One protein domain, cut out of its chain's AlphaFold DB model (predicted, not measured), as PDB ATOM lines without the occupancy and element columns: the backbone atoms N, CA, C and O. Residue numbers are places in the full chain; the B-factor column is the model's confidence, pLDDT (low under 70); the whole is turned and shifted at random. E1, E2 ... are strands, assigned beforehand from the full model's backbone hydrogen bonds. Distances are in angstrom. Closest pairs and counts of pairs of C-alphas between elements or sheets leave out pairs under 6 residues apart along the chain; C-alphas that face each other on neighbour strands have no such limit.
ATOM      1  N   ILE A 109     -52.692  -8.712  45.881       93.62
ATOM      2  CA  ILE A 109     -52.162  -7.353  45.945       93.62
ATOM      3  C   ILE A 109     -52.073  -6.799  44.532       93.62
ATOM      4  O   ILE A 109     -51.658  -7.489  43.604       93.62
ATOM      5  N   THR A 110     -52.479  -5.546  44.353       94.38
ATOM      6  CA  THR A 110     -52.186  -4.837  43.103       94.38
ATOM      7  C   THR A 110     -50.730  -4.404  43.142       94.38
ATOM      8  O   THR A 110     -50.263  -3.936  44.184       94.38
ATOM      9  N   CYS A 111     -50.005  -4.577  42.039       94.81
ATOM     10  CA  CYS A 111     -48.596  -4.223  42.005       94.81
ATOM     11  C   CYS A 111     -48.409  -2.720  42.283       94.81
ATOM     12  O   CYS A 111     -49.014  -1.893  41.594       94.81
ATOM     13  N   PRO A 112     -47.611  -2.348  43.301       92.62
ATOM     14  CA  PRO A 112     -47.375  -0.951  43.625       92.62
ATOM     15  C   PRO A 112     -46.377  -0.305  42.646       92.62
ATOM     16  O   PRO A 112     -45.654  -1.006  41.941       92.62
ATOM     17  N   PRO A 113     -46.268   1.040  42.636       88.50
ATOM     18  CA  PRO A 113     -45.261   1.743  41.834       88.50
ATOM     19  C   PRO A 113     -43.812   1.417  42.233       88.50
ATOM     20  O   PRO A 113     -42.895   1.556  41.428       88.50
ATOM     21  N   SER A 114     -43.592   1.029  43.492       93.19
ATOM     22  CA  SER A 114     -42.294   0.588  44.005       93.19
ATOM     23  C   SER A 114     -42.108  -0.923  43.829       93.19
ATOM     24  O   SER A 114     -43.095  -1.653  43.889       93.19
ATOM     25  N   PRO A 115     -40.868  -1.432  43.712       96.25
ATOM     26  CA  PRO A 115     -40.628  -2.870  43.649       96.25
ATOM     27  C   PRO A 115     -41.203  -3.628  44.854       96.25
ATOM     28  O   PRO A 115     -41.102  -3.172  45.994       96.25
ATOM     29  N   ILE A 116     -41.758  -4.817  44.613       97.25
ATOM     30  CA  ILE A 116     -42.147  -5.750  45.675       97.25
ATOM     31  C   ILE A 116     -40.880  -6.442  46.181       97.25
ATOM     32  O   ILE A 116     -40.341  -7.325  45.515       97.25
ATOM     33  N   THR A 117     -40.400  -6.041  47.357       97.25
ATOM     34  CA  THR A 117     -39.170  -6.570  47.980       97.25
ATOM     35  C   THR A 117     -39.432  -7.441  49.208       97.25
ATOM     36  O   THR A 117     -38.497  -7.957  49.814       97.25
ATOM     37  N   THR A 118     -40.693  -7.606  49.603       96.88
ATOM     38  CA  THR A 118     -41.092  -8.419  50.756       96.88
ATOM     39  C   THR A 118     -41.921  -9.598  50.278       96.88
ATOM     40  O   THR A 118     -42.838  -9.425  49.478       96.88
ATOM     41  N   ALA A 119     -41.584 -10.796  50.758       96.25
ATOM     42  CA  ALA A 119     -42.274 -12.011  50.357       96.25
ATOM     43  C   ALA A 119     -43.738 -12.004  50.820       96.25
ATOM     44  O   ALA A 119     -44.050 -11.548  51.922       96.25
ATOM     45  N   THR A 120     -44.626 -12.545  49.992       94.06
ATOM     46  CA  THR A 120     -46.053 -12.698  50.289       94.06
ATOM     47  C   THR A 120     -46.582 -13.998  49.691       94.06
ATOM     48  O   THR A 120     -46.102 -14.463  48.664       94.06
ATOM     49  N   SER A 121     -47.587 -14.601  50.319       93.25
ATOM     50  CA  SER A 121     -48.324 -15.728  49.732       93.25
ATOM     51  C   SER A 121     -49.440 -15.274  48.788       93.25
ATOM     52  O   SER A 121     -50.028 -16.095  48.088       93.25
ATOM     53  N   GLN A 122     -49.757 -13.976  48.767       93.56
ATOM     54  CA  GLN A 122     -50.816 -13.431  47.926       93.56
ATOM     55  C   GLN A 122     -50.386 -13.392  46.459       93.56
ATOM     56  O   GLN A 122     -49.208 -13.215  46.138       93.56
ATOM     57  N   ALA A 123     -51.362 -13.529  45.563       93.50
ATOM     58  CA  ALA A 123     -51.145 -13.263  44.151       93.50
ATOM     59  C   ALA A 123     -50.892 -11.769  43.910       93.50
ATOM     60  O   ALA A 123     -51.431 -10.920  44.622       93.50
ATOM     61  N   VAL A 124     -50.101 -11.456  42.889       95.44
ATOM     62  CA  VAL A 124     -49.876 -10.097  42.400       95.44
ATOM     63  C   VAL A 124     -50.688  -9.897  41.130       95.44
ATOM     64  O   VAL A 124     -50.514 -10.639  40.165       95.44
ATOM     65  N   LEU A 125     -51.548  -8.883  41.124       95.06
ATOM     66  CA  LEU A 125     -52.206  -8.386  39.922       95.06
ATOM     67  C   LEU A 125     -51.440  -7.169  39.399       95.06
ATOM     68  O   LEU A 125     -51.296  -6.168  40.101       95.06
ATOM     69  N   VAL A 126     -50.979  -7.238  38.157       95.62
ATOM     70  CA  VAL A 126     -50.409  -6.104  37.429       95.62
ATOM     71  C   VAL A 126     -51.493  -5.542  36.517       95.62
ATOM     72  O   VAL A 126     -51.901  -6.191  35.556       95.62
ATOM     73  N   SER A 127     -51.983  -4.351  36.853       93.00
ATOM     74  CA  SER A 127     -53.057  -3.683  36.115       93.00
ATOM     75  C   SER A 127     -52.614  -3.263  34.716       93.00
ATOM     76  O   SER A 127     -51.442  -2.957  34.526       93.00
ATOM     77  N   SER A 128     -53.549  -3.173  33.768       92.38
ATOM     78  CA  SER A 128     -53.249  -2.784  32.384       92.38
ATOM     79  C   SER A 128     -52.414  -1.505  32.276       92.38
ATOM     80  O   SER A 128     -52.652  -0.531  32.994       92.38
ATOM     81  N   ASN A 129     -51.480  -1.485  31.323       93.31
ATOM     82  CA  ASN A 129     -50.581  -0.355  31.045       93.31
ATOM     83  C   ASN A 129     -49.741   0.114  32.251       93.31
ATOM     84  O   ASN A 129     -49.322   1.273  32.305       93.31
ATOM     85  N   SER A 130     -49.498  -0.762  33.228       94.62
ATOM     86  CA  SER A 130     -48.666  -0.440  34.391       94.62
ATOM     87  C   SER A 130     -47.263  -1.035  34.277       94.62
ATOM     88  O   SER A 130     -46.969  -1.858  33.409       94.62
ATOM     89  N   VAL A 131     -46.369  -0.587  35.158       96.12
ATOM     90  CA  VAL A 131     -45.022  -1.143  35.297       96.12
ATOM     91  C   VAL A 131     -44.916  -1.795  36.664       96.12
ATOM     92  O   VAL A 131     -45.235  -1.163  37.668       96.12
ATOM     93  N   CYS A 132     -44.451  -3.040  36.702       97.62
ATOM     94  CA  CYS A 132     -44.309  -3.801  37.934       97.62
ATOM     95  C   CYS A 132     -42.924  -4.436  38.037       97.62
ATOM     96  O   CYS A 132     -42.434  -5.043  37.081       97.62
ATOM     97  N   VAL A 133     -42.312  -4.337  39.218       98.25
ATOM     98  CA  VAL A 133     -41.047  -5.008  39.533       98.25
ATOM     99  C   VAL A 133     -41.233  -5.887  40.766       98.25
ATOM    100  O   VAL A 133     -41.664  -5.408  41.812       98.25
ATOM    101  N   ILE A 134     -40.884  -7.167  40.656       98.38
ATOM    102  CA  ILE A 134     -41.011  -8.161  41.729       98.38
ATOM    103  C   ILE A 134     -39.625  -8.735  42.032       98.38
ATOM    104  O   ILE A 134     -38.963  -9.283  41.152       98.38
ATOM    105  N   GLN A 135     -39.176  -8.594  43.278       97.75
ATOM    106  CA  GLN A 135     -37.859  -9.039  43.761       97.75
ATOM    107  C   GLN A 135     -37.957  -9.947  44.994       97.75
ATOM    108  O   GLN A 135     -36.953 -10.233  45.643       97.75
ATOM    109  N   ALA A 136     -39.165 -10.380  45.344       96.75
ATOM    110  CA  ALA A 136     -39.422 -11.273  46.461       96.75
ATOM    111  C   ALA A 136     -40.460 -12.325  46.080       96.75
ATOM    112  O   ALA A 136     -41.210 -12.149  45.123       96.75
ATOM    113  N   ASN A 137     -40.494 -13.419  46.840       97.69
ATOM    114  CA  ASN A 137     -41.385 -14.543  46.573       97.69
ATOM    115  C   ASN A 137     -42.855 -14.126  46.683       97.69
ATOM    116  O   ASN A 137     -43.233 -13.425  47.623       97.69
ATOM    117  N   VAL A 138     -43.673 -14.583  45.740       96.38
ATOM    118  CA  VAL A 138     -45.101 -14.253  45.637       96.38
ATOM    119  C   VAL A 138     -45.941 -15.518  45.453       96.38
ATOM    120  O   VAL A 138     -45.399 -16.594  45.186       96.38
ATOM    121  N   GLY A 139     -47.263 -15.399  45.606       93.25
ATOM    122  CA  GLY A 139     -48.215 -16.462  45.279       93.25
ATOM    123  C   GLY A 139     -48.239 -16.740  43.774       93.25
ATOM    124  O   GLY A 139     -47.396 -17.463  43.267       93.25
ATOM    125  N   GLY A 140     -49.190 -16.155  43.049       92.50
ATOM    126  CA  GLY A 140     -49.195 -16.123  41.578       92.50
ATOM    127  C   GLY A 140     -48.910 -14.725  41.033       92.50
ATOM    128  O   GLY A 140     -48.922 -13.749  41.786       92.50
ATOM    129  N   VAL A 141     -48.697 -14.610  39.726       94.75
ATOM    130  CA  VAL A 141     -48.537 -13.322  39.039       94.75
ATOM    131  C   VAL A 141     -49.479 -13.286  37.844       94.75
ATOM    132  O   VAL A 141     -49.430 -14.145  36.971       94.75
ATOM    133  N   TYR A 142     -50.340 -12.278  37.824       94.19
ATOM    134  CA  TYR A 142     -51.385 -12.101  36.826       94.19
ATOM    135  C   TYR A 142     -51.184 -10.736  36.187       94.19
ATOM    136  O   TYR A 142     -51.229  -9.718  36.880       94.19
ATOM    137  N   VAL A 143     -50.909 -10.709  34.888       94.06
ATOM    138  CA  VAL A 143     -50.529  -9.493  34.171       94.06
ATOM    139  C   VAL A 143     -51.563  -9.184  33.108       94.06
ATOM    140  O   VAL A 143     -51.846 -10.021  32.256       94.06
ATOM    141  N   GLN A 144     -52.122  -7.981  33.184       91.25
ATOM    142  CA  GLN A 144     -53.090  -7.479  32.220       91.25
ATOM    143  C   GLN A 144     -52.412  -6.689  31.097       91.25
ATOM    144  O   GLN A 144     -51.330  -6.117  31.276       91.25
ATOM    145  N   SER A 145     -53.118  -6.601  29.969       91.00
ATOM    146  CA  SER A 145     -52.623  -6.092  28.689       91.00
ATOM    147  C   SER A 145     -51.885  -4.749  28.758       91.00
ATOM    148  O   SER A 145     -52.193  -3.855  29.554       91.00
ATOM    149  N   GLY A 146     -50.873  -4.606  27.898       89.44
ATOM    150  CA  GLY A 146     -50.074  -3.380  27.758       89.44
ATOM    151  C   GLY A 146     -49.070  -3.114  28.888       89.44
ATOM    152  O   GLY A 146     -48.334  -2.131  28.836       89.44
ATOM    153  N   SER A 147     -49.009  -3.972  29.908       94.25
ATOM    154  CA  SER A 147     -48.118  -3.786  31.061       94.25
ATOM    155  C   SER A 147     -46.668  -4.186  30.779       94.25
ATOM    156  O   SER A 147     -46.391  -4.975  29.876       94.25
ATOM    157  N   ASN A 148     -45.742  -3.684  31.600       96.81
ATOM    158  CA  ASN A 148     -44.336  -4.085  31.610       96.81
ATOM    159  C   ASN A 148     -43.976  -4.704  32.962       96.81
ATOM    160  O   ASN A 148     -44.011  -4.022  33.989       96.81
ATOM    161  N   VAL A 149     -43.590  -5.977  32.973       97.25
ATOM    162  CA  VAL A 149     -43.292  -6.705  34.216       97.25
ATOM    163  C   VAL A 149     -41.855  -7.185  34.233       97.25
ATOM    164  O   VAL A 149     -41.344  -7.714  33.250       97.25
ATOM    165  N   THR A 150     -41.179  -7.000  35.361       98.44
ATOM    166  CA  THR A 150     -39.839  -7.537  35.601       98.44
ATOM    167  C   THR A 150     -39.820  -8.302  36.915       98.44
ATOM    168  O   THR A 150     -40.092  -7.735  37.970       98.44
ATOM    169  N   VAL A 151     -39.473  -9.583  36.865       98.38
ATOM    170  CA  VAL A 151     -39.329 -10.446  38.042       98.38
ATOM    171  C   VAL A 151     -37.872 -10.886  38.141       98.38
ATOM    172  O   VAL A 151     -37.307 -11.394  37.169       98.38
ATOM    173  N   ILE A 152     -37.239 -10.659  39.294       98.25
ATOM    174  CA  ILE A 152     -35.807 -10.915  39.495       98.25
ATOM    175  C   ILE A 152     -35.593 -11.698  40.785       98.25
ATOM    176  O   ILE A 152     -35.919 -11.204  41.860       98.25
ATOM    177  N   GLY A 153     -34.989 -12.882  40.689       96.62
ATOM    178  CA  GLY A 153     -34.561 -13.664  41.855       96.62
ATOM    179  C   GLY A 153     -35.699 -14.171  42.747       96.62
ATOM    180  O   GLY A 153     -35.440 -14.561  43.880       96.62
ATOM    181  N   ALA A 154     -36.944 -14.118  42.272       96.31
ATOM    182  CA  ALA A 154     -38.131 -14.467  43.042       96.31
ATOM    183  C   ALA A 154     -38.650 -15.867  42.696       96.31
ATOM    184  O   ALA A 154     -38.532 -16.330  41.559       96.31
ATOM    185  N   THR A 155     -39.303 -16.501  43.667       97.25
ATOM    186  CA  THR A 155     -40.156 -17.669  43.443       97.25
ATOM    187  C   THR A 155     -41.615 -17.247  43.268       97.25
ATOM    188  O   THR A 155     -42.162 -16.545  44.122       97.25
ATOM    189  N   ILE A 156     -42.251 -17.701  42.189       96.12
ATOM    190  CA  ILE A 156     -43.698 -17.625  41.964       96.12
ATOM    191  C   ILE A 156     -44.262 -19.002  42.331       96.12
ATOM    192  O   ILE A 156     -43.911 -20.005  41.718       96.12
ATOM    193  N   ASN A 157     -45.079 -19.071  43.381       92.12
ATOM    194  CA  ASN A 157     -45.598 -20.328  43.939       92.12
ATOM    195  C   ASN A 157     -46.923 -20.794  43.299       92.12
ATOM    196  O   ASN A 157     -47.571 -21.703  43.810       92.12
ATOM    197  N   GLY A 158     -47.361 -20.147  42.223       88.12
ATOM    198  CA  GLY A 158     -48.643 -20.386  41.570       88.12
ATOM    199  C   GLY A 158     -48.597 -20.005  40.096       88.12
ATOM    200  O   GLY A 158     -47.527 -19.878  39.519       88.12
ATOM    201  N   LEU A 159     -49.766 -19.819  39.483       87.38
ATOM    202  CA  LEU A 159     -49.873 -19.471  38.066       87.38
ATOM    203  C   LEU A 159     -49.129 -18.162  37.743       87.38
ATOM    204  O   LEU A 159     -49.280 -17.162  38.457       87.38
ATOM    205  N   LEU A 160     -48.388 -18.170  36.636       92.88
ATOM    206  CA  LEU A 160     -47.912 -16.974  35.946       92.88
ATOM    207  C   LEU A 160     -48.729 -16.816  34.661       92.88
ATOM    208  O   LEU A 160     -48.474 -17.516  33.691       92.88
ATOM    209  N   ALA A 161     -49.717 -15.922  34.660       90.62
ATOM    210  CA  ALA A 161     -50.584 -15.662  33.507       90.62
ATOM    211  C   ALA A 161     -50.363 -14.240  32.992       90.62
ATOM    212  O   ALA A 161     -50.505 -13.278  33.755       90.62
ATOM    213  N   VAL A 162     -49.996 -14.102  31.718       91.69
ATOM    214  CA  VAL A 162     -49.426 -12.858  31.193       91.69
ATOM    215  C   VAL A 162     -50.014 -12.476  29.841       91.69
ATOM    216  O   VAL A 162     -49.887 -13.205  28.868       91.69
ATOM    217  N   ASP A 163     -50.557 -11.266  29.771       91.50
ATOM    218  CA  ASP A 163     -50.857 -10.513  28.548       91.50
ATOM    219  C   ASP A 163     -50.264  -9.127  28.769       91.50
ATOM    220  O   ASP A 163     -50.613  -8.444  29.732       91.50
ATOM    221  N   ALA A 164     -49.246  -8.762  28.000       91.38
ATOM    222  CA  ALA A 164     -48.348  -7.678  28.380       91.38
ATOM    223  C   ALA A 164     -47.653  -7.071  27.163       91.38
ATOM    224  O   ALA A 164     -47.432  -7.724  26.152       91.38
ATOM    225  N   ALA A 165     -47.206  -5.823  27.276       92.25
ATOM    226  CA  ALA A 165     -46.272  -5.283  26.292       92.25
ATOM    227  C   ALA A 165     -44.887  -5.936  26.442       92.25
ATOM    228  O   ALA A 165     -44.210  -6.217  25.454       92.25
ATOM    229  N   ARG A 166     -44.455  -6.204  27.680       95.50
ATOM    230  CA  ARG A 166     -43.181  -6.874  27.950       95.50
ATOM    231  C   ARG A 166     -43.207  -7.637  29.264       95.50
ATOM    232  O   ARG A 166     -43.670  -7.119  30.282       95.50
ATOM    233  N   ILE A 167     -42.557  -8.796  29.279       97.06
ATOM    234  CA  ILE A 167     -42.149  -9.467  30.509       97.06
ATOM    235  C   ILE A 167     -40.657  -9.803  30.503       97.06
ATOM    236  O   ILE A 167     -40.059 -10.131  29.479       97.06
ATOM    237  N   THR A 168     -40.019  -9.666  31.661       98.44
ATOM    238  CA  THR A 168     -38.631 -10.070  31.884       98.44
ATOM    239  C   THR A 168     -38.537 -10.910  33.147       98.44
ATOM    240  O   THR A 168     -38.870 -10.438  34.233       98.44
ATOM    241  N   LEU A 169     -38.064 -12.144  33.007       98.62
ATOM    242  CA  LEU A 169     -37.837 -13.097  34.086       98.62
ATOM    243  C   LEU A 169     -36.333 -13.363  34.188       98.62
ATOM    244  O   LEU A 169     -35.699 -13.828  33.238       98.62
ATOM    245  N   LYS A 170     -35.740 -13.033  35.335       98.56
ATOM    246  CA  LYS A 170     -34.315 -13.250  35.592       98.56
ATOM    247  C   LYS A 170     -34.113 -14.011  36.891       98.56
ATOM    248  O   LYS A 170     -34.432 -13.488  37.956       98.56
ATOM    249  N   ASN A 171     -33.516 -15.194  36.820       98.31
ATOM    250  CA  ASN A 171     -33.317 -16.067  37.979       98.31
ATOM    251  C   ASN A 171     -34.628 -16.339  38.736       98.31
ATOM    252  O   ASN A 171     -34.659 -16.312  39.965       98.31
ATOM    253  N   VAL A 172     -35.726 -16.502  37.997       98.06
ATOM    254  CA  VAL A 172     -37.054 -16.757  38.562       98.06
ATOM    255  C   VAL A 172     -37.251 -18.251  38.702       98.06
ATOM    256  O   VAL A 172     -36.858 -19.008  37.823       98.06
ATOM    257  N   ASN A 173     -37.884 -18.677  39.786       97.62
ATOM    258  CA  ASN A 173     -38.401 -20.034  39.906       97.62
ATOM    259  C   ASN A 173     -39.930 -19.965  39.864       97.62
ATOM    260  O   ASN A 173     -40.526 -19.428  40.795       97.62
ATOM    261  N   ASN A 174     -40.559 -20.466  38.803       94.56
ATOM    262  CA  ASN A 174     -42.008 -20.612  38.768       94.56
ATOM    263  C   ASN A 174     -42.401 -22.065  39.047       94.56
ATOM    264  O   ASN A 174     -42.146 -22.945  38.227       94.56
ATOM    265  N   ALA A 175     -43.031 -22.291  40.197       89.25
ATOM    266  CA  ALA A 175     -43.518 -23.599  40.621       89.25
ATOM    267  C   ALA A 175     -44.875 -23.973  40.000       89.25
ATOM    268  O   ALA A 175     -45.297 -25.120  40.123       89.25
ATOM    269  N   GLY A 176     -45.578 -23.011  39.396       84.12
ATOM    270  CA  GLY A 176     -46.830 -23.244  38.689       84.12
ATOM    271  C   GLY A 176     -46.674 -23.194  37.173       84.12
ATOM    272  O   GLY A 176     -45.615 -22.874  36.635       84.12
ATOM    273  N   PHE A 177     -47.789 -23.448  36.492       85.94
ATOM    274  CA  PHE A 177     -47.902 -23.268  35.051       85.94
ATOM    275  C   PHE A 177     -47.598 -21.815  34.648       85.94
ATOM    276  O   PHE A 177     -47.886 -20.865  35.392       85.94
ATOM    277  N   THR A 178     -47.000 -21.643  33.473       90.50
ATOM    278  CA  THR A 178     -46.694 -20.343  32.880       90.50
ATOM    279  C   THR A 178     -47.421 -20.202  31.564       90.50
ATOM    280  O   THR A 178     -47.301 -21.057  30.699       90.50
ATOM    281  N   MET A 179     -48.123 -19.093  31.400       88.19
ATOM    282  CA  MET A 179     -48.876 -18.802  30.199       88.19
ATOM    283  C   MET A 179     -48.576 -17.380  29.745       88.19
ATOM    284  O   MET A 179     -48.938 -16.408  30.419       88.19
ATOM    285  N   PHE A 180     -47.923 -17.268  28.599       90.31
ATOM    286  CA  PHE A 180     -47.747 -16.030  27.863       90.31
ATOM    287  C   PHE A 180     -48.768 -16.019  26.728       90.31
ATOM    288  O   PHE A 180     -48.692 -16.809  25.802       90.31
ATOM    289  N   LEU A 181     -49.776 -15.163  26.841       86.62
ATOM    290  CA  LEU A 181     -50.849 -15.051  25.860       86.62
ATOM    291  C   LEU A 181     -50.426 -14.052  24.781       86.62
ATOM    292  O   LEU A 181     -49.577 -14.343  23.958       86.62
ATOM    293  N   ASN A 182     -50.926 -12.822  24.836       87.62
ATOM    294  CA  ASN A 182     -50.522 -11.771  23.916       87.62
ATOM    295  C   ASN A 182     -49.373 -10.958  24.523       87.62
ATOM    296  O   ASN A 182     -49.602  -9.951  25.200       87.62
ATOM    297  N   VAL A 183     -48.132 -11.415  24.337       89.69
ATOM    298  CA  VAL A 183     -46.953 -10.706  24.847       89.69
ATOM    299  C   VAL A 183     -46.031 -10.289  23.714       89.69
ATOM    300  O   VAL A 183     -45.535 -11.127  22.981       89.69
ATOM    301  N   ALA A 184     -45.745  -8.989  23.590       89.69
ATOM    302  CA  ALA A 184     -44.905  -8.510  22.486       89.69
ATOM    303  C   ALA A 184     -43.410  -8.826  22.682       89.69
ATOM    304  O   ALA A 184     -42.689  -9.037  21.709       89.69
ATOM    305  N   VAL A 185     -42.917  -8.838  23.926       93.12
ATOM    306  CA  VAL A 185     -41.518  -9.176  24.238       93.12
ATOM    307  C   VAL A 185     -41.424  -9.999  25.519       93.12
ATOM    308  O   VAL A 185     -41.753  -9.509  26.604       93.12
ATOM    309  N   ILE A 186     -40.881 -11.206  25.411       96.00
ATOM    310  CA  ILE A 186     -40.622 -12.128  26.516       96.00
ATOM    311  C   ILE A 186     -39.113 -12.350  26.610       96.00
ATOM    312  O   ILE A 186     -38.486 -12.846  25.679       96.00
ATOM    313  N   ASN A 187     -38.520 -11.996  27.751       97.44
ATOM    314  CA  ASN A 187     -37.105 -12.244  28.027       97.44
ATOM    315  C   ASN A 187     -36.951 -13.101  29.281       97.44
ATOM    316  O   ASN A 187     -37.258 -12.648  30.383       97.44
ATOM    317  N   ILE A 188     -36.423 -14.307  29.131       98.38
ATOM    318  CA  ILE A 188     -36.218 -15.273  30.204       98.38
ATOM    319  C   ILE A 188     -34.728 -15.604  30.289       98.38
ATOM    320  O   ILE A 188     -34.078 -15.945  29.300       98.38
ATOM    321  N   SER A 189     -34.164 -15.486  31.488       98.38
ATOM    322  CA  SER A 189     -32.753 -15.792  31.731       98.38
ATOM    323  C   SER A 189     -32.545 -16.443  33.092       98.38
ATOM    324  O   SER A 189     -33.108 -15.984  34.090       98.38
ATOM    325  N   GLY A 190     -31.741 -17.505  33.153       98.00
ATOM    326  CA  GLY A 190     -31.374 -18.135  34.428       98.00
ATOM    327  C   GLY A 190     -32.549 -18.715  35.220       98.00
ATOM    328  O   GLY A 190     -32.417 -18.881  36.429       98.00
ATOM    329  N   SER A 191     -33.715 -18.910  34.597       98.44
ATOM    330  CA  SER A 191     -34.971 -19.191  35.304       98.44
ATOM    331  C   SER A 191     -35.334 -20.672  35.242       98.44
ATOM    332  O   SER A 191     -34.907 -21.379  34.333       98.44
ATOM    333  N   THR A 192     -36.127 -21.138  36.200       97.88
ATOM    334  CA  THR A 192     -36.609 -22.518  36.281       97.88
ATOM    335  C   THR A 192     -38.128 -22.539  36.286       97.88
ATOM    336  O   THR A 192     -38.753 -21.795  37.041       97.88
ATOM    337  N   PHE A 193     -38.707 -23.418  35.480       95.38
ATOM    338  CA  PHE A 193     -40.142 -23.642  35.367       95.38
ATOM    339  C   PHE A 193     -40.447 -25.103  35.665       95.38
ATOM    340  O   PHE A 193     -39.640 -25.991  35.362       95.38
ATOM    341  N   TYR A 194     -41.593 -25.342  36.286       88.44
ATOM    342  CA  TYR A 194     -42.056 -26.676  36.631       88.44
ATOM    343  C   TYR A 194     -43.379 -26.957  35.931       88.44
ATOM    344  O   TYR A 194     -44.282 -26.120  35.945       88.44
ATOM    345  N   GLY A 195     -43.468 -28.141  35.327       70.56
ATOM    346  CA  GLY A 195     -44.674 -28.615  34.671       70.56
ATOM    347  C   GLY A 195     -45.799 -28.825  35.666       70.56
ATOM    348  O   GLY A 195     -45.576 -29.186  36.827       70.56
ATOM    349  N   ASN A 196     -47.025 -28.614  35.202       69.88
ATOM    350  CA  ASN A 196     -48.196 -29.071  35.926       69.88
ATOM    351  C   ASN A 196     -48.596 -30.453  35.384       69.88
ATOM    352  O   ASN A 196     -49.159 -30.525  34.297       69.88
ATOM    353  N   PRO A 197     -48.390 -31.544  36.146       62.00
ATOM    354  CA  PRO A 197     -48.671 -32.897  35.671       62.00
ATOM    355  C   PRO A 197     -50.168 -33.190  35.473       62.00
ATOM    356  O   PRO A 197     -50.541 -34.281  35.058       62.00
ATOM    357  N   ASN A 198     -51.042 -32.243  35.823       61.19
ATOM    358  CA  ASN A 198     -52.488 -32.335  35.619       61.19
ATOM    359  C   ASN A 198     -52.965 -31.525  34.405       61.19
ATOM    360  O   ASN A 198     -54.171 -31.347  34.234       61.19
ATOM    361  N   TRP A 199     -52.043 -30.954  33.632       62.09
ATOM    362  CA  TRP A 199     -52.347 -30.065  32.522       62.09
ATOM    363  C   TRP A 199     -51.851 -30.694  31.228       62.09
ATOM    364  O   TRP A 199     -50.654 -30.904  31.076       62.09
ATOM    365  N   CYS A 200     -52.795 -31.032  30.351       60.56
ATOM    366  CA  CYS A 200     -52.554 -31.747  29.103       60.56
ATOM    367  C   CYS A 200     -53.211 -30.967  27.957       60.56
ATOM    368  O   CYS A 200     -54.288 -30.389  28.151       60.56
ATOM    369  N   GLU A 201     -52.609 -30.988  26.771       53.78
ATOM    370  CA  GLU A 201     -53.219 -30.392  25.583       53.78
ATOM    371  C   GLU A 201     -54.504 -31.114  25.153       53.78
ATOM    372  O   GLU A 201     -54.673 -32.333  25.242       53.78
ATOM    373  N   GLY A 202     -55.427 -30.320  24.624       47.03
ATOM    374  CA  GLY A 202     -56.560 -30.782  23.830       47.03
ATOM    375  C   GLY A 202     -57.914 -30.830  24.559       47.03
ATOM    376  O   GLY A 202     -58.009 -31.076  25.766       47.03
ATOM    377  N   PRO A 203     -59.021 -30.608  23.827       33.53
ATOM    378  CA  PRO A 203     -60.368 -30.753  24.355       33.53
ATOM    379  C   PRO A 203     -60.674 -32.245  24.547       33.53
ATOM    380  O   PRO A 203     -61.191 -32.907  23.651       33.53
ATOM    381  N   GLY A 204     -60.340 -32.797  25.712       39.97
ATOM    382  CA  GLY A 204     -60.724 -34.169  26.051       39.97
ATOM    383  C   GLY A 204     -59.855 -34.895  27.069       39.97
ATOM    384  O   GLY A 204     -60.316 -35.905  27.584       39.97
ATOM    385  N   GLY A 205     -58.651 -34.415  27.397       37.84
ATOM    386  CA  GLY A 205     -57.819 -35.029  28.445       37.84
ATOM    387  C   GLY A 205     -57.426 -36.491  28.188       37.84
ATOM    388  O   GLY A 205     -57.091 -37.206  29.130       37.84
ATOM    389  N   VAL A 206     -57.489 -36.965  26.938       36.06
ATOM    390  CA  VAL A 206     -57.073 -38.325  26.578       36.06
ATOM    391  C   VAL A 206     -56.122 -38.252  25.389       36.06
ATOM    392  O   VAL A 206     -56.565 -38.156  24.248       36.06
ATOM    393  N   GLY A 207     -54.818 -38.298  25.663       42.81
ATOM    394  CA  GLY A 207     -53.797 -38.592  24.653       42.81
ATOM    395  C   GLY A 207     -52.625 -37.617  24.545       42.81
ATOM    396  O   GLY A 207     -51.615 -38.020  23.982       42.81
ATOM    397  N   ALA A 208     -52.721 -36.400  25.086       51.22
ATOM    398  CA  ALA A 208     -51.594 -35.467  25.127       51.22
ATOM    399  C   ALA A 208     -50.766 -35.645  26.413       51.22
ATOM    400  O   ALA A 208     -51.347 -35.983  27.455       51.22
ATOM    401  N   PRO A 209     -49.439 -35.437  26.361       53.38
ATOM    402  CA  PRO A 209     -48.582 -35.450  27.537       53.38
ATOM    403  C   PRO A 209     -49.101 -34.439  28.565       53.38
ATOM    404  O   PRO A 209     -49.587 -33.361  28.230       53.38
ATOM    405  N   CYS A 210     -49.078 -34.836  29.835       62.72
ATOM    406  CA  CYS A 210     -49.511 -33.992  30.938       62.72
ATOM    407  C   CYS A 210     -48.273 -33.500  31.685       62.72
ATOM    408  O   CYS A 210     -47.908 -34.070  32.714       62.72
ATOM    409  N   ASP A 211     -47.588 -32.497  31.146       71.44
ATOM    410  CA  ASP A 211     -46.403 -31.898  31.771       71.44
ATOM    411  C   ASP A 211     -46.115 -30.462  31.303       71.44
ATOM    412  O   ASP A 211     -45.014 -29.944  31.521       71.44
ATOM    413  N   MET A 212     -47.110 -29.770  30.740       80.31
ATOM    414  CA  MET A 212     -46.931 -28.405  30.251       80.31
ATOM    415  C   MET A 212     -46.456 -27.464  31.365       80.31
ATOM    416  O   MET A 212     -47.073 -27.327  32.430       80.31
ATOM    417  N   SER A 213     -45.316 -26.821  31.121       89.25
ATOM    418  CA  SER A 213     -44.693 -25.857  32.035       89.25
ATOM    419  C   SER A 213     -44.871 -24.432  31.541       89.25
ATOM    420  O   SER A 213     -45.112 -23.521  32.340       89.25
ATOM    421  N   ILE A 214     -44.712 -24.242  30.232       91.06
ATOM    422  CA  ILE A 214     -44.797 -22.955  29.561       91.06
ATOM    423  C   ILE A 214     -45.630 -23.132  28.303       91.06
ATOM    424  O   ILE A 214     -45.292 -23.962  27.472       91.06
ATOM    425  N   PHE A 215     -46.652 -22.297  28.186       87.62
ATOM    426  CA  PHE A 215     -47.329 -21.991  26.939       87.62
ATOM    427  C   PHE A 215     -46.999 -20.555  26.545       87.62
ATOM    428  O   PHE A 215     -47.111 -19.641  27.377       87.62
ATOM    429  N   GLU A 216     -46.628 -20.339  25.297       86.69
ATOM    430  CA  GLU A 216     -46.510 -19.025  24.683       86.69
ATOM    431  C   GLU A 216     -47.355 -18.994  23.413       86.69
ATOM    432  O   GLU A 216     -47.238 -19.893  22.608       86.69
ATOM    433  N   GLY A 217     -48.248 -18.012  23.269       75.81
ATOM    434  CA  GLY A 217     -49.170 -17.912  22.131       75.81
ATOM    435  C   GLY A 217     -49.337 -16.481  21.636       75.81
ATOM    436  O   GLY A 217     -50.466 -16.026  21.399       75.81
ATOM    437  N   GLY A 218     -48.222 -15.748  21.567       73.19
ATOM    438  CA  GLY A 218     -48.177 -14.333  21.225       73.19
ATOM    439  C   GLY A 218     -47.366 -14.069  19.955       73.19
ATOM    440  O   GLY A 218     -46.388 -14.750  19.686       73.19
ATOM    441  N   PRO A 219     -47.673 -13.005  19.189       71.44
ATOM    442  CA  PRO A 219     -46.925 -12.657  17.977       71.44
ATOM    443  C   PRO A 219     -45.593 -11.953  18.312       71.44
ATOM    444  O   PRO A 219     -45.148 -11.041  17.615       71.44
ATOM    445  N   GLY A 220     -45.007 -12.259  19.462       82.31
ATOM    446  CA  GLY A 220     -43.934 -11.480  20.052       82.31
ATOM    447  C   GLY A 220     -42.542 -11.953  19.672       82.31
ATOM    448  O   GLY A 220     -42.325 -12.801  18.809       82.31
ATOM    449  N   ILE A 221     -41.575 -11.377  20.379       88.69
ATOM    450  CA  ILE A 221     -40.227 -11.922  20.479       88.69
ATOM    451  C   ILE A 221     -40.161 -12.763  21.753       88.69
ATOM    452  O   ILE A 221     -40.259 -12.211  22.855       88.69
ATOM    453  N   PHE A 222     -39.930 -14.063  21.609       92.56
ATOM    454  CA  PHE A 222     -39.651 -14.982  22.702       92.56
ATOM    455  C   PHE A 222     -38.148 -15.223  22.811       92.56
ATOM    456  O   PHE A 222     -37.497 -15.649  21.861       92.56
ATOM    457  N   THR A 223     -37.551 -14.931  23.963       94.31
ATOM    458  CA  THR A 223     -36.135 -15.209  24.223       94.31
ATOM    459  C   THR A 223     -35.968 -15.931  25.548       94.31
ATOM    460  O   THR A 223     -36.307 -15.392  26.601       94.31
ATOM    461  N   MET A 224     -35.365 -17.117  25.517       97.50
ATOM    462  CA  MET A 224     -34.996 -17.906  26.684       97.50
ATOM    463  C   MET A 224     -33.516 -18.274  26.645       97.50
ATOM    464  O   MET A 224     -33.005 -18.831  25.676       97.50
ATOM    465  N   THR A 225     -32.811 -17.981  27.736       97.19
ATOM    466  CA  THR A 225     -31.380 -18.265  27.865       97.19
ATOM    467  C   THR A 225     -31.055 -18.910  29.203       97.19
ATOM    468  O   THR A 225     -31.568 -18.486  30.242       97.19
ATOM    469  N   ASN A 226     -30.172 -19.911  29.201       97.38
ATOM    470  CA  ASN A 226     -29.637 -20.516  30.427       97.38
ATOM    471  C   ASN A 226     -30.732 -20.882  31.452       97.38
ATOM    472  O   ASN A 226     -30.605 -20.570  32.633       97.38
ATOM    473  N   SER A 227     -31.857 -21.420  30.981       98.31
ATOM    474  CA  SER A 227     -33.043 -21.688  31.802       98.31
ATOM    475  C   SER A 227     -33.383 -23.175  31.797       98.31
ATOM    476  O   SER A 227     -32.920 -23.919  30.932       98.31
ATOM    477  N   THR A 228     -34.175 -23.614  32.768       97.56
ATOM    478  CA  THR A 228     -34.600 -25.010  32.905       97.56
ATOM    479  C   THR A 228     -36.118 -25.103  32.892       97.56
ATOM    480  O   THR A 228     -36.785 -24.431  33.672       97.56
ATOM    481  N   VAL A 229     -36.661 -25.975  32.056       94.81
ATOM    482  CA  VAL A 229     -38.081 -26.311  31.993       94.81
ATOM    483  C   VAL A 229     -38.226 -27.782  32.362       94.81
ATOM    484  O   VAL A 229     -37.736 -28.662  31.656       94.81
ATOM    485  N   ASN A 230     -38.840 -28.049  33.515       91.06
ATOM    486  CA  ASN A 230     -39.100 -29.405  34.000       91.06
ATOM    487  C   ASN A 230     -40.485 -29.863  33.540       91.06
ATOM    488  O   ASN A 230     -41.411 -29.946  34.347       91.06
ATOM    489  N   GLY A 231     -40.586 -30.113  32.244       87.69
ATOM    490  CA  GLY A 231     -41.798 -30.480  31.529       87.69
ATOM    491  C   GLY A 231     -41.728 -29.901  30.125       87.69
ATOM    492  O   GLY A 231     -40.623 -29.662  29.616       87.69
ATOM    493  N   GLU A 232     -42.887 -29.618  29.557       87.38
ATOM    494  CA  GLU A 232     -43.017 -29.117  28.199       87.38
ATOM    495  C   GLU A 232     -42.943 -27.579  28.101       87.38
ATOM    496  O   GLU A 232     -43.452 -26.846  28.965       87.38
ATOM    497  N   LEU A 233     -42.280 -27.106  27.043       90.69
ATOM    498  CA  LEU A 233     -42.336 -25.729  26.554       90.69
ATOM    499  C   LEU A 233     -42.975 -25.747  25.170       90.69
ATOM    500  O   LEU A 233     -42.360 -26.262  24.240       90.69
ATOM    501  N   GLU A 234     -44.129 -25.106  25.061       86.69
ATOM    502  CA  GLU A 234     -44.838 -24.845  23.811       86.69
ATOM    503  C   GLU A 234     -44.740 -23.342  23.501       86.69
ATOM    504  O   GLU A 234     -45.011 -22.492  24.364       86.69
ATOM    505  N   SER A 235     -44.264 -23.006  22.303       86.12
ATOM    506  CA  SER A 235     -44.167 -21.639  21.784       86.12
ATOM    507  C   SER A 235     -44.865 -21.583  20.437       86.12
ATOM    508  O   SER A 235     -44.252 -21.825  19.400       86.12
ATOM    509  N   GLU A 236     -46.144 -21.248  20.502       76.94
ATOM    510  CA  GLU A 236     -47.048 -21.023  19.388       76.94
ATOM    511  C   GLU A 236     -46.865 -19.594  18.867       76.94
ATOM    512  O   GLU A 236     -46.799 -18.630  19.636       76.94
ATOM    513  N   VAL A 237     -46.851 -19.426  17.545       68.81
ATOM    514  CA  VAL A 237     -46.978 -18.134  16.834       68.81
ATOM    515  C   VAL A 237     -45.956 -17.019  17.123       68.81
ATOM    516  O   VAL A 237     -46.160 -15.874  16.697       68.81
ATOM    517  N   GLY A 238     -44.816 -17.312  17.752       71.25
ATOM    518  CA  GLY A 238     -43.760 -16.320  17.970       71.25
ATOM    519  C   GLY A 238     -43.218 -15.741  16.652       71.25
ATOM    520  O   GLY A 238     -42.720 -16.467  15.794       71.25
ATOM    521  N   HIS A 239     -43.225 -14.416  16.457       76.62
ATOM    522  CA  HIS A 239     -42.570 -13.827  15.274       76.62
ATOM    523  C   HIS A 239     -41.073 -14.150  15.277       76.62
ATOM    524  O   HIS A 239     -40.506 -14.523  14.248       76.62
ATOM    525  N   GLN A 240     -40.443 -14.051  16.452       81.75
ATOM    526  CA  GLN A 240     -39.059 -14.471  16.641       81.75
ATOM    527  C   GLN A 240     -38.879 -15.279  17.921       81.75
ATOM    528  O   GLN A 240     -39.188 -14.780  19.002       81.75
ATOM    529  N   THR A 241     -38.287 -16.469  17.810       85.94
ATOM    530  CA  THR A 241     -38.170 -17.405  18.940       85.94
ATOM    531  C   THR A 241     -36.725 -17.841  19.156       85.94
ATOM    532  O   THR A 241     -36.152 -18.570  18.354       85.94
ATOM    533  N   PHE A 242     -36.101 -17.424  20.256       87.94
ATOM    534  CA  PHE A 242     -34.702 -17.713  20.576       87.94
ATOM    535  C   PHE A 242     -34.590 -18.522  21.863       87.94
ATOM    536  O   PHE A 242     -34.878 -18.019  22.945       87.94
ATOM    537  N   ILE A 243     -34.093 -19.752  21.778       92.94
ATOM    538  CA  ILE A 243     -33.896 -20.635  22.931       92.94
ATOM    539  C   ILE A 243     -32.449 -21.097  22.929       92.94
ATOM    540  O   ILE A 243     -32.015 -21.820  22.033       92.94
ATOM    541  N   THR A 244     -31.665 -20.635  23.902       91.69
ATOM    542  CA  THR A 244     -30.219 -20.883  23.938       91.69
ATOM    543  C   THR A 244     -29.738 -21.404  25.285       91.69
ATOM    544  O   THR A 244     -30.090 -20.865  26.337       91.69
ATOM    545  N   SER A 245     -28.866 -22.414  25.267       93.81
ATOM    546  CA  SER A 245     -28.199 -22.955  26.461       93.81
ATOM    547  C   SER A 245     -29.156 -23.357  27.589       93.81
ATOM    548  O   SER A 245     -28.803 -23.268  28.761       93.81
ATOM    549  N   SER A 246     -30.371 -23.768  27.242       97.12
ATOM    550  CA  SER A 246     -31.436 -24.136  28.172       97.12
ATOM    551  C   SER A 246     -31.610 -25.656  28.245       97.12
ATOM    552  O   SER A 246     -31.126 -26.400  27.390       97.12
ATOM    553  N   THR A 247     -32.254 -26.133  29.307       96.38
ATOM    554  CA  THR A 247     -32.613 -27.546  29.489       96.38
ATOM    555  C   THR A 247     -34.126 -27.675  29.516       96.38
ATOM    556  O   THR A 247     -34.756 -27.128  30.411       96.38
ATOM    557  N   ILE A 248     -34.696 -28.395  28.559       93.56
ATOM    558  CA  ILE A 248     -36.116 -28.718  28.470       93.56
ATOM    559  C   ILE A 248     -36.219 -30.229  28.655       93.56
ATOM    560  O   ILE A 248     -35.625 -30.989  27.891       93.56
ATOM    561  N   VAL A 249     -36.866 -30.657  29.736       90.50
ATOM    562  CA  VAL A 249     -36.930 -32.078  30.103       90.50
ATOM    563  C   VAL A 249     -37.942 -32.833  29.245       90.50
ATOM    564  O   VAL A 249     -37.639 -33.953  28.845       90.50
ATOM    565  N   GLY A 250     -39.104 -32.234  28.975       86.25
ATOM    566  CA  GLY A 250     -40.139 -32.809  28.115       86.25
ATOM    567  C   GLY A 250     -39.990 -32.363  26.662       86.25
ATOM    568  O   GLY A 250     -38.870 -32.147  26.165       86.25
ATOM    569  N   ARG A 251     -41.132 -32.206  26.000       87.31
ATOM    570  CA  ARG A 251     -41.244 -31.652  24.654       87.31
ATOM    571  C   ARG A 251     -40.855 -30.170  24.619       87.31
ATOM    572  O   ARG A 251     -41.220 -29.375  25.484       87.31
ATOM    573  N   LEU A 252     -40.050 -29.814  23.627       89.56
ATOM    574  CA  LEU A 252     -39.859 -28.446  23.176       89.56
ATOM    575  C   LEU A 252     -40.581 -28.314  21.843       89.56
ATOM    576  O   LEU A 252     -40.040 -28.771  20.837       89.56
ATOM    577  N   GLU A 253     -41.746 -27.690  21.858       85.88
ATOM    578  CA  GLU A 253     -42.504 -27.337  20.666       85.88
ATOM    579  C   GLU A 253     -42.281 -25.864  20.343       85.88
ATOM    580  O   GLU A 253     -42.406 -24.986  21.202       85.88
ATOM    581  N   VAL A 254     -41.822 -25.600  19.119       83.44
ATOM    582  CA  VAL A 254     -41.533 -24.239  18.668       83.44
ATOM    583  C   VAL A 254     -42.073 -24.015  17.272       83.44
ATOM    584  O   VAL A 254     -41.555 -24.558  16.291       83.44
ATOM    585  N   GLU A 255     -42.998 -23.075  17.198       78.12
ATOM    586  CA  GLU A 255     -43.381 -22.355  16.005       78.12
ATOM    587  C   GLU A 255     -42.663 -20.993  15.973       78.12
ATOM    588  O   GLU A 255     -42.495 -20.300  16.980       78.12
ATOM    589  N   SER A 256     -42.213 -20.573  14.788       75.00
ATOM    590  CA  SER A 256     -41.807 -19.182  14.595       75.00
ATOM    591  C   SER A 256     -42.233 -18.668  13.235       75.00
ATOM    592  O   SER A 256     -41.847 -19.268  12.242       75.00
ATOM    593  N   ALA A 257     -42.976 -17.560  13.174       71.62
ATOM    594  CA  ALA A 257     -43.512 -17.017  11.924       71.62
ATOM    595  C   ALA A 257     -42.440 -16.372  11.024       71.62
ATOM    596  O   ALA A 257     -42.500 -16.501   9.800       71.62
ATOM    597  N   ASP A 258     -41.437 -15.706  11.612       72.12
ATOM    598  CA  ASP A 258     -40.350 -15.084  10.846       72.12
ATOM    599  C   ASP A 258     -39.035 -15.850  11.025       72.12
ATOM    600  O   ASP A 258     -38.467 -16.364  10.055       72.12
ATOM    601  N   PHE A 259     -38.515 -15.905  12.258       74.81
ATOM    602  CA  PHE A 259     -37.183 -16.444  12.529       74.81
ATOM    603  C   PHE A 259     -36.995 -16.963  13.957       74.81
ATOM    604  O   PHE A 259     -37.045 -16.205  14.922       74.81
ATOM    605  N   GLY A 260     -36.617 -18.231  14.080       77.44
ATOM    606  CA  GLY A 260     -36.239 -18.874  15.323       77.44
ATOM    607  C   GLY A 260     -34.786 -19.355  15.369       77.44
ATOM    608  O   GLY A 260     -34.131 -19.598  14.350       77.44
ATOM    609  N   GLN A 261     -34.274 -19.532  16.584       80.19
ATOM    610  CA  GLN A 261     -33.008 -20.199  16.866       80.19
ATOM    611  C   GLN A 261     -33.128 -21.082  18.104       80.19
ATOM    612  O   GLN A 261     -33.503 -20.614  19.177       80.19
ATOM    613  N   ILE A 262     -32.708 -22.335  17.977       86.19
ATOM    614  CA  ILE A 262     -32.638 -23.303  19.070       86.19
ATOM    615  C   ILE A 262     -31.180 -23.750  19.165       86.19
ATOM    616  O   ILE A 262     -30.713 -24.555  18.357       86.19
ATOM    617  N   LEU A 263     -30.427 -23.173  20.105       84.38
ATOM    618  CA  LEU A 263     -28.972 -23.308  20.170       84.38
ATOM    619  C   LEU A 263     -28.455 -23.884  21.492       84.38
ATOM    620  O   LEU A 263     -28.715 -23.354  22.566       84.38
ATOM    621  N   ASN A 264     -27.580 -24.886  21.420       85.50
ATOM    622  CA  ASN A 264     -26.827 -25.405  22.568       85.50
ATOM    623  C   ASN A 264     -27.699 -25.877  23.747       85.50
ATOM    624  O   ASN A 264     -27.283 -25.765  24.902       85.50
ATOM    625  N   ASN A 265     -28.909 -26.366  23.476       91.69
ATOM    626  CA  ASN A 265     -29.851 -26.817  24.496       91.69
ATOM    627  C   ASN A 265     -29.720 -28.316  24.791       91.69
ATOM    628  O   ASN A 265     -29.116 -29.084  24.039       91.69
ATOM    629  N   LYS A 266     -30.340 -28.734  25.890       93.62
ATOM    630  CA  LYS A 266     -30.650 -30.129  26.214       93.62
ATOM    631  C   LYS A 266     -32.160 -30.291  26.160       93.62
ATOM    632  O   LYS A 266     -32.839 -29.544  26.849       93.62
ATOM    633  N   ILE A 267     -32.667 -31.196  25.333       91.25
ATOM    634  CA  ILE A 267     -34.094 -31.290  25.009       91.25
ATOM    635  C   ILE A 267     -34.532 -32.755  25.111       91.25
ATOM    636  O   ILE A 267     -33.826 -33.628  24.598       91.25
ATOM    637  N   GLY A 268     -35.668 -33.028  25.757       88.69
ATOM    638  CA  GLY A 268     -36.294 -34.353  25.767       88.69
ATOM    639  C   GLY A 268     -36.702 -34.763  24.356       88.69
ATOM    640  O   GLY A 268     -36.065 -35.632  23.753       88.69
ATOM    641  N   VAL A 269     -37.697 -34.068  23.806       86.19
ATOM    642  CA  VAL A 269     -38.167 -34.211  22.417       86.19
ATOM    643  C   VAL A 269     -38.232 -32.840  21.765       86.19
ATOM    644  O   VAL A 269     -38.663 -31.883  22.398       86.19
ATOM    645  N   LEU A 270     -37.760 -32.725  20.524       86.56
ATOM    646  CA  LEU A 270     -37.883 -31.494  19.747       86.56
ATOM    647  C   LEU A 270     -39.035 -31.637  18.755       86.56
ATOM    648  O   LEU A 270     -38.955 -32.473  17.853       86.56
ATOM    649  N   ASP A 271     -40.051 -30.804  18.916       83.06
ATOM    650  CA  ASP A 271     -41.188 -30.680  18.016       83.06
ATOM    651  C   ASP A 271     -41.117 -29.341  17.273       83.06
ATOM    652  O   ASP A 271     -40.822 -28.294  17.855       83.06
ATOM    653  N   LEU A 272     -41.260 -29.395  15.955       79.62
ATOM    654  CA  LEU A 272     -41.077 -28.247  15.072       79.62
ATOM    655  C   LEU A 272     -42.316 -28.094  14.217       79.62
ATOM    656  O   LEU A 272     -42.378 -28.618  13.094       79.62
ATOM    657  N   ASP A 273     -43.254 -27.336  14.756       69.62
ATOM    658  CA  ASP A 273     -44.522 -27.073  14.117       69.62
ATOM    659  C   ASP A 273     -44.467 -25.882  13.155       69.62
ATOM    660  O   ASP A 273     -43.441 -25.220  12.938       69.62
ATOM    661  N   GLN A 274     -45.525 -25.760  12.358       62.66
ATOM    662  CA  GLN A 274     -45.531 -24.931  11.158       62.66
ATOM    663  C   GLN A 274     -45.353 -23.453  11.524       62.66
ATOM    664  O   GLN A 274     -46.152 -22.992  12.310       62.66
ATOM    665  N   ASN A 275     -44.411 -22.710  10.894       59.12
ATOM    666  CA  ASN A 275     -44.643 -21.369  10.283       59.12
ATOM    667  C   ASN A 275     -43.426 -20.475   9.953       59.12
ATOM    668  O   ASN A 275     -43.635 -19.357   9.488       59.12
ATOM    669  N   GLY A 276     -42.177 -20.952   9.994       61.75
ATOM    670  CA  GLY A 276     -41.048 -20.122   9.532       61.75
ATOM    671  C   GLY A 276     -39.673 -20.780   9.600       61.75
ATOM    672  O   GLY A 276     -39.534 -21.975   9.344       61.75
ATOM    673  N   ILE A 277     -38.629 -19.979   9.833       69.00
ATOM    674  CA  ILE A 277     -37.210 -20.359   9.683       69.00
ATOM    675  C   ILE A 277     -36.589 -20.576  11.068       69.00
ATOM    676  O   ILE A 277     -36.336 -19.595  11.749       69.00
ATOM    677  N   ILE A 278     -36.273 -21.806  11.492       74.19
ATOM    678  CA  ILE A 278     -35.764 -22.102  12.854       74.19
ATOM    679  C   ILE A 278     -34.376 -22.756  12.860       74.19
ATOM    680  O   ILE A 278     -34.255 -23.980  12.794       74.19
ATOM    681  N   VAL A 279     -33.294 -21.984  12.987       74.50
ATOM    682  CA  VAL A 279     -31.920 -22.532  13.005       74.50
ATOM    683  C   VAL A 279     -31.685 -23.386  14.260       74.50
ATOM    684  O   VAL A 279     -31.734 -22.870  15.374       74.50
ATOM    685  N   ILE A 280     -31.344 -24.669  14.100       76.75
ATOM    686  CA  ILE A 280     -31.169 -25.616  15.215       76.75
ATOM    687  C   ILE A 280     -29.722 -26.099  15.253       76.75
ATOM    688  O   ILE A 280     -29.267 -26.825  14.362       76.75
ATOM    689  N   SER A 281     -28.969 -25.733  16.291       74.94
ATOM    690  CA  SER A 281     -27.560 -26.124  16.369       74.94
ATOM    691  C   SER A 281     -27.005 -26.366  17.769       74.94
ATOM    692  O   SER A 281     -27.311 -25.648  18.710       74.94
ATOM    693  N   GLY A 282     -26.126 -27.361  17.906       74.69
ATOM    694  CA  GLY A 282     -25.408 -27.657  19.148       74.69
ATOM    695  C   GLY A 282     -26.272 -28.301  20.231       74.69
ATOM    696  O   GLY A 282     -25.837 -28.399  21.377       74.69
ATOM    697  N   ASN A 283     -27.497 -28.718  19.906       83.06
ATOM    698  CA  ASN A 283     -28.419 -29.286  20.880       83.06
ATOM    699  C   ASN A 283     -28.125 -30.765  21.136       83.06
ATOM    700  O   ASN A 283     -27.694 -31.493  20.243       83.06
ATOM    701  N   THR A 284     -28.403 -31.219  22.352       88.12
ATOM    702  CA  THR A 284     -28.529 -32.640  22.682       88.12
ATOM    703  C   THR A 284     -30.008 -32.957  22.844       88.12
ATOM    704  O   THR A 284     -30.644 -32.438  23.756       88.12
ATOM    705  N   ILE A 285     -30.537 -33.787  21.956       87.50
ATOM    706  CA  ILE A 285     -31.930 -34.219  21.913       87.50
ATOM    707  C   ILE A 285     -31.945 -35.686  22.319       87.50
ATOM    708  O   ILE A 285     -31.252 -36.504  21.714       87.50
ATOM    709  N   TYR A 286     -32.656 -36.016  23.387       85.19
ATOM    710  CA  TYR A 286     -32.544 -37.329  24.017       85.19
ATOM    711  C   TYR A 286     -33.565 -38.355  23.491       85.19
ATOM    712  O   TYR A 286     -33.335 -39.556  23.657       85.19
ATOM    713  N   GLY A 287     -34.647 -37.901  22.852       73.88
ATOM    714  CA  GLY A 287     -35.727 -38.750  22.331       73.88
ATOM    715  C   GLY A 287     -36.425 -39.565  23.400       73.88
ATOM    716  O   GLY A 287     -36.820 -40.713  23.177       73.88
ATOM    717  N   ASN A 288     -36.517 -38.974  24.583       71.69
ATOM    718  CA  ASN A 288     -37.125 -39.558  25.757       71.69
ATOM    719  C   ASN A 288     -37.979 -38.510  26.469       71.69
ATOM    720  O   ASN A 288     -37.626 -37.996  27.526       71.69
ATOM    721  N   ASP A 289     -39.145 -38.229  25.911       70.50
ATOM    722  CA  ASP A 289     -40.191 -37.638  26.724       70.50
ATOM    723  C   ASP A 289     -40.864 -38.766  27.533       70.50
ATOM    724  O   ASP A 289     -41.290 -39.773  26.963       70.50
ATOM    725  N   PRO A 290     -40.907 -38.700  28.873       62.03
ATOM    726  CA  PRO A 290     -41.629 -39.688  29.670       62.03
ATOM    727  C   PRO A 290     -43.153 -39.673  29.437       62.03
ATOM    728  O   PRO A 290     -43.810 -40.657  29.793       62.03
ATOM    729  N   TYR A 291     -43.700 -38.608  28.851       61.25
ATOM    730  CA  TYR A 291     -45.127 -38.361  28.644       61.25
ATOM    731  C   TYR A 291     -45.544 -38.351  27.163       61.25
ATOM    732  O   TYR A 291     -46.727 -38.533  26.875       61.25
ATOM    733  N   PHE A 292     -44.591 -38.213  26.236       63.50
ATOM    734  CA  PHE A 292     -44.790 -38.183  24.781       63.50
ATOM    735  C   PHE A 292     -43.965 -39.292  24.079       63.50
ATOM    736  O   PHE A 292     -43.038 -39.835  24.668       63.50
ATOM    737  N   ASP A 293     -44.334 -39.696  22.855       61.00
ATOM    738  CA  ASP A 293     -43.846 -40.889  22.117       61.00
ATOM    739  C   ASP A 293     -42.379 -41.310  22.400       61.00
ATOM    740  O   ASP A 293     -41.415 -40.744  21.872       61.00
ATOM    741  N   GLN A 294     -42.201 -42.339  23.242       62.09
ATOM    742  CA  GLN A 294     -40.876 -42.798  23.666       62.09
ATOM    743  C   GLN A 294     -40.094 -43.386  22.489       62.09
ATOM    744  O   GLN A 294     -40.458 -44.420  21.929       62.09
ATOM    745  N   GLY A 295     -38.949 -42.776  22.180       63.16
ATOM    746  CA  GLY A 295     -38.062 -43.219  21.107       63.16
ATOM    747  C   GLY A 295     -38.095 -42.336  19.864       63.16
ATOM    748  O   GLY A 295     -37.297 -42.583  18.954       63.16
ATOM    749  N   THR A 296     -38.924 -41.293  19.828       72.56
ATOM    750  CA  THR A 296     -38.856 -40.240  18.809       72.56
ATOM    751  C   THR A 296     -38.125 -39.025  19.374       72.56
ATOM    752  O   THR A 296     -38.500 -38.485  20.402       72.56
ATOM    753  N   GLY A 297     -37.019 -38.636  18.737       77.38
ATOM    754  CA  GLY A 297     -36.183 -37.497  19.125       77.38
ATOM    755  C   GLY A 297     -36.639 -36.184  18.517       77.38
ATOM    756  O   GLY A 297     -36.725 -35.180  19.219       77.38
ATOM    757  N   ILE A 298     -36.908 -36.197  17.211       79.69
ATOM    758  CA  ILE A 298     -37.331 -35.006  16.472       79.69
ATOM    759  C   ILE A 298     -38.603 -35.307  15.696       79.69
ATOM    760  O   ILE A 298     -38.649 -36.287  14.943       79.69
ATOM    761  N   LEU A 299     -39.578 -34.421  15.829       78.62
ATOM    762  CA  LEU A 299     -40.746 -34.332  14.973       78.62
ATOM    763  C   LEU A 299     -40.592 -33.123  14.050       78.62
ATOM    764  O   LEU A 299     -40.409 -31.995  14.497       78.62
ATOM    765  N   TYR A 300     -40.601 -33.368  12.741       74.31
ATOM    766  CA  TYR A 300     -40.695 -32.305  11.749       74.31
ATOM    767  C   TYR A 300     -42.151 -32.168  11.306       74.31
ATOM    768  O   TYR A 300     -42.680 -33.074  10.649       74.31
ATOM    769  N   GLY A 301     -42.763 -31.024  11.605       66.19
ATOM    770  CA  GLY A 301     -44.095 -30.665  11.143       66.19
ATOM    771  C   GLY A 301     -44.187 -30.476   9.623       66.19
ATOM    772  O   GLY A 301     -43.232 -30.622   8.846       66.19
ATOM    773  N   LEU A 302     -45.385 -30.126   9.154       57.84
ATOM    774  CA  LEU A 302     -45.741 -30.115   7.728       57.84
ATOM    775  C   LEU A 302     -44.966 -29.084   6.876       57.84
ATOM    776  O   LEU A 302     -44.859 -29.273   5.659       57.84
ATOM    777  N   ASN A 303     -44.391 -28.037   7.489       53.50
ATOM    778  CA  ASN A 303     -43.674 -26.944   6.805       53.50
ATOM    779  C   ASN A 303     -42.147 -27.083   6.779       53.50
ATOM    780  O   ASN A 303     -41.447 -26.141   6.419       53.50
ATOM    781  N   ARG A 304     -41.652 -28.298   7.026       56.72
ATOM    782  CA  ARG A 304     -40.375 -28.842   6.549       56.72
ATOM    783  C   ARG A 304     -39.090 -28.072   6.866       56.72
ATOM    784  O   ARG A 304     -38.052 -28.583   6.503       56.72
TER     785      ARG A 304
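AT A GLANCE: This is residues 109 to 304 of the 439 residues of an uncharacterized protein of Candidatus Bathyarchaeota archaeon (UniProt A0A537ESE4). The chain is wound in stacked turns, a solenoid whose strands lie side by side from turn to turn, with E1 and E2 near one end of the stack and E14 and E15 near the other. The stack runs along the longest axis, and residues 195 to 211 form a long loop on its side. The printed part has 196 residues, with no named helix and fifteen named strands, E1 to E15 in chain order, in one branched sheet whose neighbour pairs are all parallel. The class is all strand; the whole is compact, with a radius of gyration of the C-alphas of 16.1 A and spans of 48 by 32 by 32 A.

IN THESE COORDINATES: Start at C-alpha 123, at (-51.145, -13.263, 44.151), where E1, residues 123 to 126, begins. Then come E2, 131 to 134; E3, 141 to 143; and E4, 148 to 152. E5, 160 to 170, is 14.1 A long and bends by 137 degrees at residue 163; E6, 178 to 189, is 14.7 A long and bends by 139 degrees at residue 182. Read on through E7, 192 to 194; E8, 212 to 217; E9, 221 to 225; and E10, 228 to 230; E9 runs on into E10 across a break of 2 residues. E11, 232 to 244, 15.8 A long, bends by 141 degrees at residue 238, and E12, 247 to 263, by 155 degrees at residue 254. Last come E13, 266 to 272, 15.4 A long; E14, 277 to 281; and E15, 296 to 300, ending at C-alpha 300, at (-40.695, -32.305, 11.749).

HOW THE PARTS SIT: The branched sheet is twisted, with C-alphas up to 9.7 A off its best plane. Look beside E5: E3 and E4 lie on one side, E6 on the other side. N 161 and O 141 are 2.9 A apart, N 168 and O 149 2.8 A, and N 187 and O 167 3.0 A, each within hydrogen-bond range. E1 pairs with E3, N 126 to O 142 at 2.8 A, and E2 with E4, N 132 to O 148 at 2.9 A. Beside E11, E8 and E9 lie on one side, N 234 to O 214 at 2.9 A and N 242 to O 222 at 2.8 A, and E12 on the other side, N 253 to O 233 at 2.8 A. E7 pairs with E10, N 193 to O 228 at 2.8 A. Beside E12, E10 and E11 lie on one side, and E13, N 271 to O 252 at 2.8 A, and E14, N 279 to O 260 at 2.9 A, on the other side; E15 pairs with E13, N 299 to O 270 at 2.9 A. E1 and E15 are apart.

THE WHOLE: The two C-alphas farthest apart, Pro 113 and Gly 295, are 50.0 A apart. The printed part has no cut; its long links are E7 to E8 and E14 to E15. Mean pLDDT of the printed part is 84.3; it is under 70 at residues 196 to 210, 237, 273 to 277, 290 to 295 and 301 to 304.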